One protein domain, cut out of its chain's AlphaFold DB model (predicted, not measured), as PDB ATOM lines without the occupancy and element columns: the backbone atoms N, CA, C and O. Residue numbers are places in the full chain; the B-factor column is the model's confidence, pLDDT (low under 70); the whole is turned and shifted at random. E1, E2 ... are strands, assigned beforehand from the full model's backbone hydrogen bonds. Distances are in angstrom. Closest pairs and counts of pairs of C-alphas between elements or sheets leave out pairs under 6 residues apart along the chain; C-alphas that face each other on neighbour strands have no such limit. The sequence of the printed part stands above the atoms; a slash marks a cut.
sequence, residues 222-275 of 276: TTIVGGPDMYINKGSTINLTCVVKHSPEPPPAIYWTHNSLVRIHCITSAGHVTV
ATOM      1  N   THR A 222     531.401 316.778 532.538       81.81
ATOM      2  CA  THR A 222     532.656 316.039 532.705       81.81
ATOM      3  C   THR A 222     533.547 316.737 533.725       81.81
ATOM      4  O   THR A 222     533.714 317.955 533.707       81.81
ATOM      5  N   THR A 223     534.119 315.965 534.647       81.12
ATOM      6  CA  THR A 223     535.037 316.476 535.675       81.12
ATOM      7  C   THR A 223     536.230 315.542 535.813       81.12
ATOM      8  O   THR A 223     536.053 314.327 535.820       81.12
ATOM      9  N   ILE A 224     537.440 316.091 535.915       84.81
ATOM     10  CA  ILE A 224     538.654 315.307 536.174       84.81
ATOM     11  C   ILE A 224     538.911 315.318 537.678       84.81
ATOM     12  O   ILE A 224     538.974 316.387 538.289       84.81
ATOM     13  N   VAL A 225     539.059 314.139 538.280       82.31
ATOM     14  CA  VAL A 225     539.380 314.013 539.707       82.31
ATOM     15  C   VAL A 225     540.747 314.649 539.968       82.31
ATOM     16  O   VAL A 225     541.727 314.282 539.329       82.31
ATOM     17  N   GLY A 226     540.802 315.606 540.897       76.62
ATOM     18  CA  GLY A 226     542.032 316.326 541.248       76.62
ATOM     19  C   GLY A 226     542.342 317.565 540.398       76.62
ATOM     20  O   GLY A 226     543.302 318.257 540.710       76.62
ATOM     21  N   GLY A 227     541.549 317.876 539.363       80.25
ATOM     22  CA  GLY A 227     541.671 319.133 538.607       80.25
ATOM     23  C   GLY A 227     541.074 320.357 539.332       80.25
ATOM     24  O   GLY A 227     540.510 320.208 540.419       80.25
ATOM     25  N   PRO A 228     541.128 321.569 538.733       78.06
ATOM     26  CA  PRO A 228     541.621 321.880 537.383       78.06
ATOM     27  C   PRO A 228     543.152 321.906 537.265       78.06
ATOM     28  O   PRO A 228     543.672 321.602 536.195       78.06
ATOM     29  N   ASP A 229     543.859 322.197 538.358       79.94
ATOM     30  CA  ASP A 229     545.318 322.282 538.395       79.94
ATOM     31  C   ASP A 229     545.900 321.118 539.204       79.94
ATOM     32  O   ASP A 229     545.586 320.942 540.378       79.94
ATOM     33  N   MET A 230     546.781 320.337 538.577       76.88
ATOM     34  CA  MET A 230     547.512 319.242 539.217       76.88
ATOM     35  C   MET A 230     549.013 319.476 539.089       76.88
ATOM     36  O   MET A 230     549.508 319.808 538.011       76.88
ATOM     37  N   TYR A 231     549.743 319.260 540.183       80.94
ATOM     38  CA  TYR A 231     551.196 319.414 540.247       80.94
ATOM     39  C   TYR A 231     551.851 318.044 540.365       80.94
ATOM     40  O   TYR A 231     551.576 317.300 541.305       80.94
ATOM     41  N   ILE A 232     552.689 317.693 539.392       82.88
ATOM     42  CA  ILE A 232     553.290 316.362 539.277       82.88
ATOM     43  C   ILE A 232     554.778 316.514 538.988       82.88
ATOM     44  O   ILE A 232     555.185 317.339 538.170       82.88
ATOM     45  N   ASN A 233     555.592 315.707 539.665       82.19
ATOM     46  CA  ASN A 233     557.039 315.719 539.491       82.19
ATOM     47  C   ASN A 233     557.437 315.123 538.136       82.19
ATOM     48  O   ASN A 233     556.856 314.136 537.675       82.19
ATOM     49  N   LYS A 234     558.480 315.685 537.517       80.81
ATOM     50  CA  LYS A 234     559.022 315.179 536.250       80.81
ATOM     51  C   LYS A 234     559.406 313.697 536.381       80.81
ATOM     52  O   LYS A 234     560.064 313.316 537.344       80.81
ATOM     53  N   GLY A 235     558.988 312.877 535.415       80.44
ATOM     54  CA  GLY A 235     559.219 311.427 535.408       80.44
ATOM     55  C   GLY A 235     558.209 310.601 536.216       80.44
ATOM     56  O   GLY A 235     558.323 309.379 536.239       80.44
ATOM     57  N   SER A 236     557.220 311.232 536.860       73.75
ATOM     58  CA  SER A 236     556.124 310.523 537.534       73.75
ATOM     59  C   SER A 236     554.995 310.179 536.559       73.75
ATOM     60  O   SER A 236     554.656 310.963 535.672       73.75
ATOM     61  N   THR A 237     554.371 309.020 536.753       71.50
ATOM     62  CA  THR A 237     553.182 308.597 536.001       71.50
ATOM     63  C   THR A 237     551.928 309.275 536.555       71.50
ATOM     64  O   THR A 237     551.744 309.328 537.771       71.50
ATOM     65  N   ILE A 238     551.041 309.761 535.679       72.81
ATOM     66  CA  ILE A 238     549.760 310.371 536.062       72.81
ATOM     67  C   ILE A 238     548.592 309.437 535.729       72.81
ATOM     68  O   ILE A 238     548.522 308.863 534.643       72.81
ATOM     69  N   ASN A 239     547.642 309.319 536.657       74.06
ATOM     70  CA  ASN A 239     546.363 308.661 536.410       74.06
ATOM     71  C   ASN A 239     545.246 309.708 536.384       74.06
ATOM     72  O   ASN A 239     544.926 310.308 537.410       74.06
ATOM     73  N   LEU A 240     544.664 309.932 535.207       76.06
ATOM     74  CA  LEU A 240     543.568 310.874 535.027       76.06
ATOM     75  C   LEU A 240     542.238 310.125 535.038       76.06
ATOM     76  O   LEU A 240     541.952 309.314 534.161       76.06
ATOM     77  N   THR A 241     541.390 310.440 536.015       76.81
ATOM     78  CA  THR A 241     540.038 309.875 536.106       76.81
ATOM     79  C   THR A 241     539.014 310.926 535.698       76.81
ATOM     80  O   THR A 241     538.912 311.967 536.345       76.81
ATOM     81  N   CYS A 242     538.251 310.657 534.635       77.31
ATOM     82  CA  CYS A 242     537.137 311.500 534.202       77.31
ATOM     83  C   CYS A 242     535.819 310.929 534.730       77.31
ATOM     84  O   CYS A 242     535.497 309.765 534.498       77.31
ATOM     85  N   VAL A 243     535.044 311.765 535.412       80.81
ATOM     86  CA  VAL A 243     533.705 311.449 535.905       80.81
ATOM     87  C   VAL A 243     532.690 312.223 535.076       80.81
ATOM     88  O   VAL A 243     532.710 313.457 535.059       80.81
ATOM     89  N   VAL A 244     531.792 311.492 534.413       83.12
ATOM     90  CA  VAL A 244     530.656 312.047 533.666       83.12
ATOM     91  C   VAL A 244     529.415 312.004 534.555       83.12
ATOM     92  O   VAL A 244     528.997 310.935 534.991       83.12
ATOM     93  N   LYS A 245     528.825 313.163 534.835       78.75
ATOM     94  CA  LYS A 245     527.594 313.312 535.622       78.75
ATOM     95  C   LYS A 245     526.424 313.684 534.718       78.75
ATOM     96  O   LYS A 245     526.628 314.239 533.644       78.75
ATOM     97  N   HIS A 246     525.204 313.416 535.187       79.19
ATOM     98  CA  HIS A 246     523.952 313.770 534.500       79.19
ATOM     99  C   HIS A 246     523.809 313.181 533.085       79.19
ATOM    100  O   HIS A 246     523.131 313.755 532.239       79.19
ATOM    101  N   SER A 247     524.429 312.023 532.836       78.81
ATOM    102  CA  SER A 247     524.191 311.233 531.627       78.81
ATOM    103  C   SER A 247     523.186 310.120 531.950       78.81
ATOM    104  O   SER A 247     523.463 309.342 532.864       78.81
ATOM    105  N   PRO A 248     522.026 310.042 531.266       79.75
ATOM    106  CA  PRO A 248     521.026 309.002 531.519       79.75
ATOM    107  C   PRO A 248     521.505 307.614 531.073       79.75
ATOM    108  O   PRO A 248     521.177 306.614 531.701       79.75
ATOM    109  N   GLU A 249     522.322 307.568 530.023       75.44
ATOM    110  CA  GLU A 249     522.996 306.371 529.525       75.44
ATOM    111  C   GLU A 249     524.516 306.604 529.565       75.44
ATOM    112  O   GLU A 249     524.954 307.751 529.386       75.44
ATOM    113  N   PRO A 250     525.351 305.579 529.822       73.25
ATOM    114  CA  PRO A 250     526.796 305.719 529.687       73.25
ATOM    115  C   PRO A 250     527.179 306.169 528.264       73.25
ATOM    116  O   PRO A 250     526.625 305.666 527.287       73.25
ATOM    117  N   PRO A 251     528.129 307.109 528.117       72.12
ATOM    118  CA  PRO A 251     528.571 307.547 526.801       72.12
ATOM    119  C   PRO A 251     529.261 306.392 526.053       72.12
ATOM    120  O   PRO A 251     530.017 305.639 526.668       72.12
ATOM    121  N   PRO A 252     529.077 306.279 524.725       70.25
ATOM    122  CA  PRO A 252     529.640 305.180 523.937       70.25
ATOM    123  C   PRO A 252     531.168 305.245 523.811       70.25
ATOM    124  O   PRO A 252     531.811 304.229 523.571       70.25
ATOM    125  N   ALA A 253     531.754 306.437 523.953       69.69
ATOM    126  CA  ALA A 253     533.195 306.643 523.922       69.69
ATOM    127  C   ALA A 253     533.596 307.861 524.755       69.69
ATOM    128  O   ALA A 253     532.868 308.859 524.814       69.69
ATOM    129  N   ILE A 254     534.786 307.795 525.353       76.75
ATOM    130  CA  ILE A 254     535.415 308.909 526.064       76.75
ATOM    131  C   ILE A 254     536.748 309.223 525.382       76.75
ATOM    132  O   ILE A 254     537.584 308.341 525.170       76.75
ATOM    133  N   TYR A 255     536.945 310.498 525.043       78.25
ATOM    134  CA  TYR A 255     538.158 310.990 524.394       78.25
ATOM    135  C   TYR A 255     538.965 311.844 525.363       78.25
ATOM    136  O   TYR A 255     538.447 312.805 525.935       78.25
ATOM    137  N   TRP A 256     540.252 311.531 525.492       77.31
ATOM    138  CA  TRP A 256     541.204 312.385 526.193       77.31
ATOM    139  C   TRP A 256     541.935 313.267 525.187       77.31
ATOM    140  O   TRP A 256     542.559 312.777 524.239       77.31
ATOM    141  N   THR A 257     541.858 314.577 525.405       74.88
ATOM    142  CA  THR A 257     542.531 315.576 524.574       74.88
ATOM    143  C   THR A 257     543.576 316.320 525.390       74.88
ATOM    144  O   THR A 257     543.386 316.601 526.572       74.88
ATOM    145  N   HIS A 258     544.700 316.626 524.753       75.38
ATOM    146  CA  HIS A 258     545.758 317.449 525.323       75.38
ATOM    147  C   HIS A 258     546.139 318.512 524.296       75.38
ATOM    148  O   HIS A 258     546.546 318.167 523.186       75.38
ATOM    149  N   ASN A 259     545.991 319.793 524.648       75.94
ATOM    150  CA  ASN A 259     546.188 320.928 523.733       75.94
ATOM    151  C   ASN A 259     545.438 320.748 522.401       75.94
ATOM    152  O   ASN A 259     546.020 320.870 521.326       75.94
ATOM    153  N   SER A 260     544.154 320.389 522.490       73.88
ATOM    154  CA  SER A 260     543.257 320.184 521.340       73.88
ATOM    155  C   SER A 260     543.581 318.987 520.436       73.88
ATOM    156  O   SER A 260     542.854 318.737 519.479       73.88
ATOM    157  N   LEU A 261     544.612 318.197 520.749       69.62
ATOM    158  CA  LEU A 261     544.923 316.954 520.045       69.62
ATOM    159  C   LEU A 261     544.346 315.758 520.808       69.62
ATOM    160  O   LEU A 261     544.627 315.578 521.997       69.62
ATOM    161  N   VAL A 262     543.552 314.928 520.126       66.75
ATOM    162  CA  VAL A 262     543.078 313.644 520.665       66.75
ATOM    163  C   VAL A 262     544.279 312.721 520.812       66.75
ATOM    164  O   VAL A 262     544.955 312.426 519.829       66.75
ATOM    165  N   ARG A 263     544.557 312.272 522.038       61.56
ATOM    166  CA  ARG A 263     545.672 311.352 522.310       61.56
ATOM    167  C   ARG A 263     545.220 309.938 522.634       61.56
ATOM    168  O   ARG A 263     545.959 309.008 522.340       61.56
ATOM    169  N   ILE A 264     544.041 309.764 523.235       62.41
ATOM    170  CA  ILE A 264     543.562 308.446 523.675       62.41
ATOM    171  C   ILE A 264     542.061 308.320 523.426       62.41
ATOM    172  O   ILE A 264     541.276 309.182 523.832       62.41
ATOM    173  N   HIS A 265     541.683 307.217 522.782       60.12
ATOM    174  CA  HIS A 265     540.310 306.748 522.652       60.12
ATOM    175  C   HIS A 265     540.094 305.598 523.641       60.12
ATOM    176  O   HIS A 265     540.741 304.558 523.521       60.12
ATOM    177  N   CYS A 266     539.215 305.790 524.626       51.25
ATOM    178  CA  CYS A 266     538.911 304.782 525.637       51.25
ATOM    179  C   CYS A 266     537.445 304.344 525.542       51.25
ATOM    180  O   CYS A 266     536.531 305.172 525.544       51.25
ATOM    181  N   ILE A 267     537.244 303.024 525.501       52.53
ATOM    182  CA  ILE A 267     535.929 302.359 525.461       52.53
ATOM    183  C   ILE A 267     535.382 302.146 526.892       52.53
ATOM    184  O   ILE A 267     534.198 301.910 527.099       52.53
ATOM    185  N   THR A 268     536.241 302.272 527.909       49.91
ATOM    186  CA  THR A 268     535.889 302.251 529.337       49.91
ATOM    187  C   THR A 268     536.481 303.482 530.028       49.91
ATOM    188  O   THR A 268     537.484 304.030 529.585       49.91
ATOM    189  N   SER A 269     535.857 303.969 531.101       49.84
ATOM    190  CA  SER A 269     536.116 305.284 531.721       49.84
ATOM    191  C   SER A 269     537.510 305.513 532.336       49.84
ATOM    192  O   SER A 269     537.724 306.547 532.968       49.84
ATOM    193  N   ALA A 270     538.464 304.594 532.164       49.56
ATOM    194  CA  ALA A 270     539.831 304.711 532.667       49.56
ATOM    195  C   ALA A 270     540.814 304.964 531.509       49.56
ATOM    196  O   ALA A 270     540.950 304.137 530.607       49.56
ATOM    197  N   GLY A 271     541.495 306.114 531.526       52.66
ATOM    198  CA  GLY A 271     542.559 306.465 530.580       52.66
ATOM    199  C   GLY A 271     543.890 306.676 531.302       52.66
ATOM    200  O   GLY A 271     543.921 307.238 532.391       52.66
ATOM    201  N   HIS A 272     544.993 306.232 530.701       47.31
ATOM    202  CA  HIS A 272     546.343 306.367 531.255       47.31
ATOM    203  C   HIS A 272     547.189 307.268 530.353       47.31
ATOM    204  O   HIS A 272     547.369 306.955 529.179       47.31
ATOM    205  N   VAL A 273     547.715 308.376 530.880       44.38
ATOM    206  CA  VAL A 273     548.564 309.314 530.127       44.38
ATOM    207  C   VAL A 273     549.956 309.317 530.755       44.38
ATOM    208  O   VAL A 273     550.087 309.495 531.959       44.38
ATOM    209  N   THR A 274     551.010 309.132 529.962       32.66
ATOM    210  CA  THR A 274     552.402 309.283 530.417       32.66
ATOM    211  C   THR A 274     552.938 310.665 530.041       32.66
ATOM    212  O   THR A 274     552.689 311.160 528.941       32.66
ATOM    213  N   VAL A 275     553.657 311.310 530.965       31.14
ATOM    214  CA  VAL A 275     554.310 312.613 530.748       31.14
ATOM    215  C   VAL A 275     555.814 312.372 530.595       31.14
ATOM    216  O   VAL A 275     556.445 311.875 531.525       31.14
TER     217      VAL A 275
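What this domain is: This is residues 222 to 275 of the 276 residues of an uncharacterized protein of Ephemera danica (UniProt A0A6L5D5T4). Two small antiparallel hairpins, E1 with E2 and E3 with E4, make a loose, elongated body; the long strand E2 runs along its length, and the short last strand E5 lies beside E2, on the side toward E3 and E4. The links at residues 225 to 237 and 246 to 253 reach out to opposite ends of the long axis. The printed part has 54 residues with five named strands, E1 to E5 along the chain, and no named helix; the class is all strand, though only 26 residues, under half, are in named elements. One sheet has the order E1, E2, E5, and the other is E3 with E4. The whole is only just loose, close to compact, with a radius of gyration of the C-alphas of 12.1 A and spans of 38 by 20 by 19 A.

Where its parts are: E2, residues 238 to 245, is the longest strand, 22.4 A from C-alpha 238 at (549.760, 310.371, 536.062) to C-alpha 245. In its sheet stand E1, residues 222 to 224, which begins at C-alpha 222 at (532.656, 316.039, 532.705), and E5, residues 270 to 273, which ends at C-alpha 273 at (548.564, 309.314, 530.127). The other sheet holds E3, residues 254 to 258, 13.4 A long, and E4, residues 261 to 266, 14.7 A long.

How they stand to each other: E2 is the inner strand of its sheet, with E1 and E5 as edge strands. E1 and E2 form a hairpin, antiparallel at 154 degrees; C-alphas 224 and 242 face each other at 4.5 A, and N 243 and O 223 are within hydrogen-bond range at 2.8 A. E2 and E5 meet only at a point, where C-alphas 239 and 272 face each other at 5.6 A. E3 and E4 form a hairpin, antiparallel at 151 degrees, with N 258 and O 261 at 2.9 A and N 263 and O 256 at 3.0 A, both within hydrogen-bond range. The closest C-alphas of E4 and E5 are those of Ile 264 and Gly 271, 7.3 A apart. Those of E3 and E5 are Trp 256 and Gly 271, 7.5 A apart. E2 and E3 are near each other, with 5 pairs of C-alphas within 10 A. E1 is apart from E3, E4 and E5, and E2 is apart from E4.

The domain as a whole: The two C-alphas farthest apart, those of Lys 234 and Pro 248, are 38.8 A apart. The printed part has no cut. The link from E1 to E2, 13 residues, is long; the link from E2 to E3 is short, and those from E3 to E4 and from E4 to E5 are tight. The mean pLDDT of the printed part is 70.5; residue 253 and residues 261 to 275 are under 70, and E5 has a mean of 48.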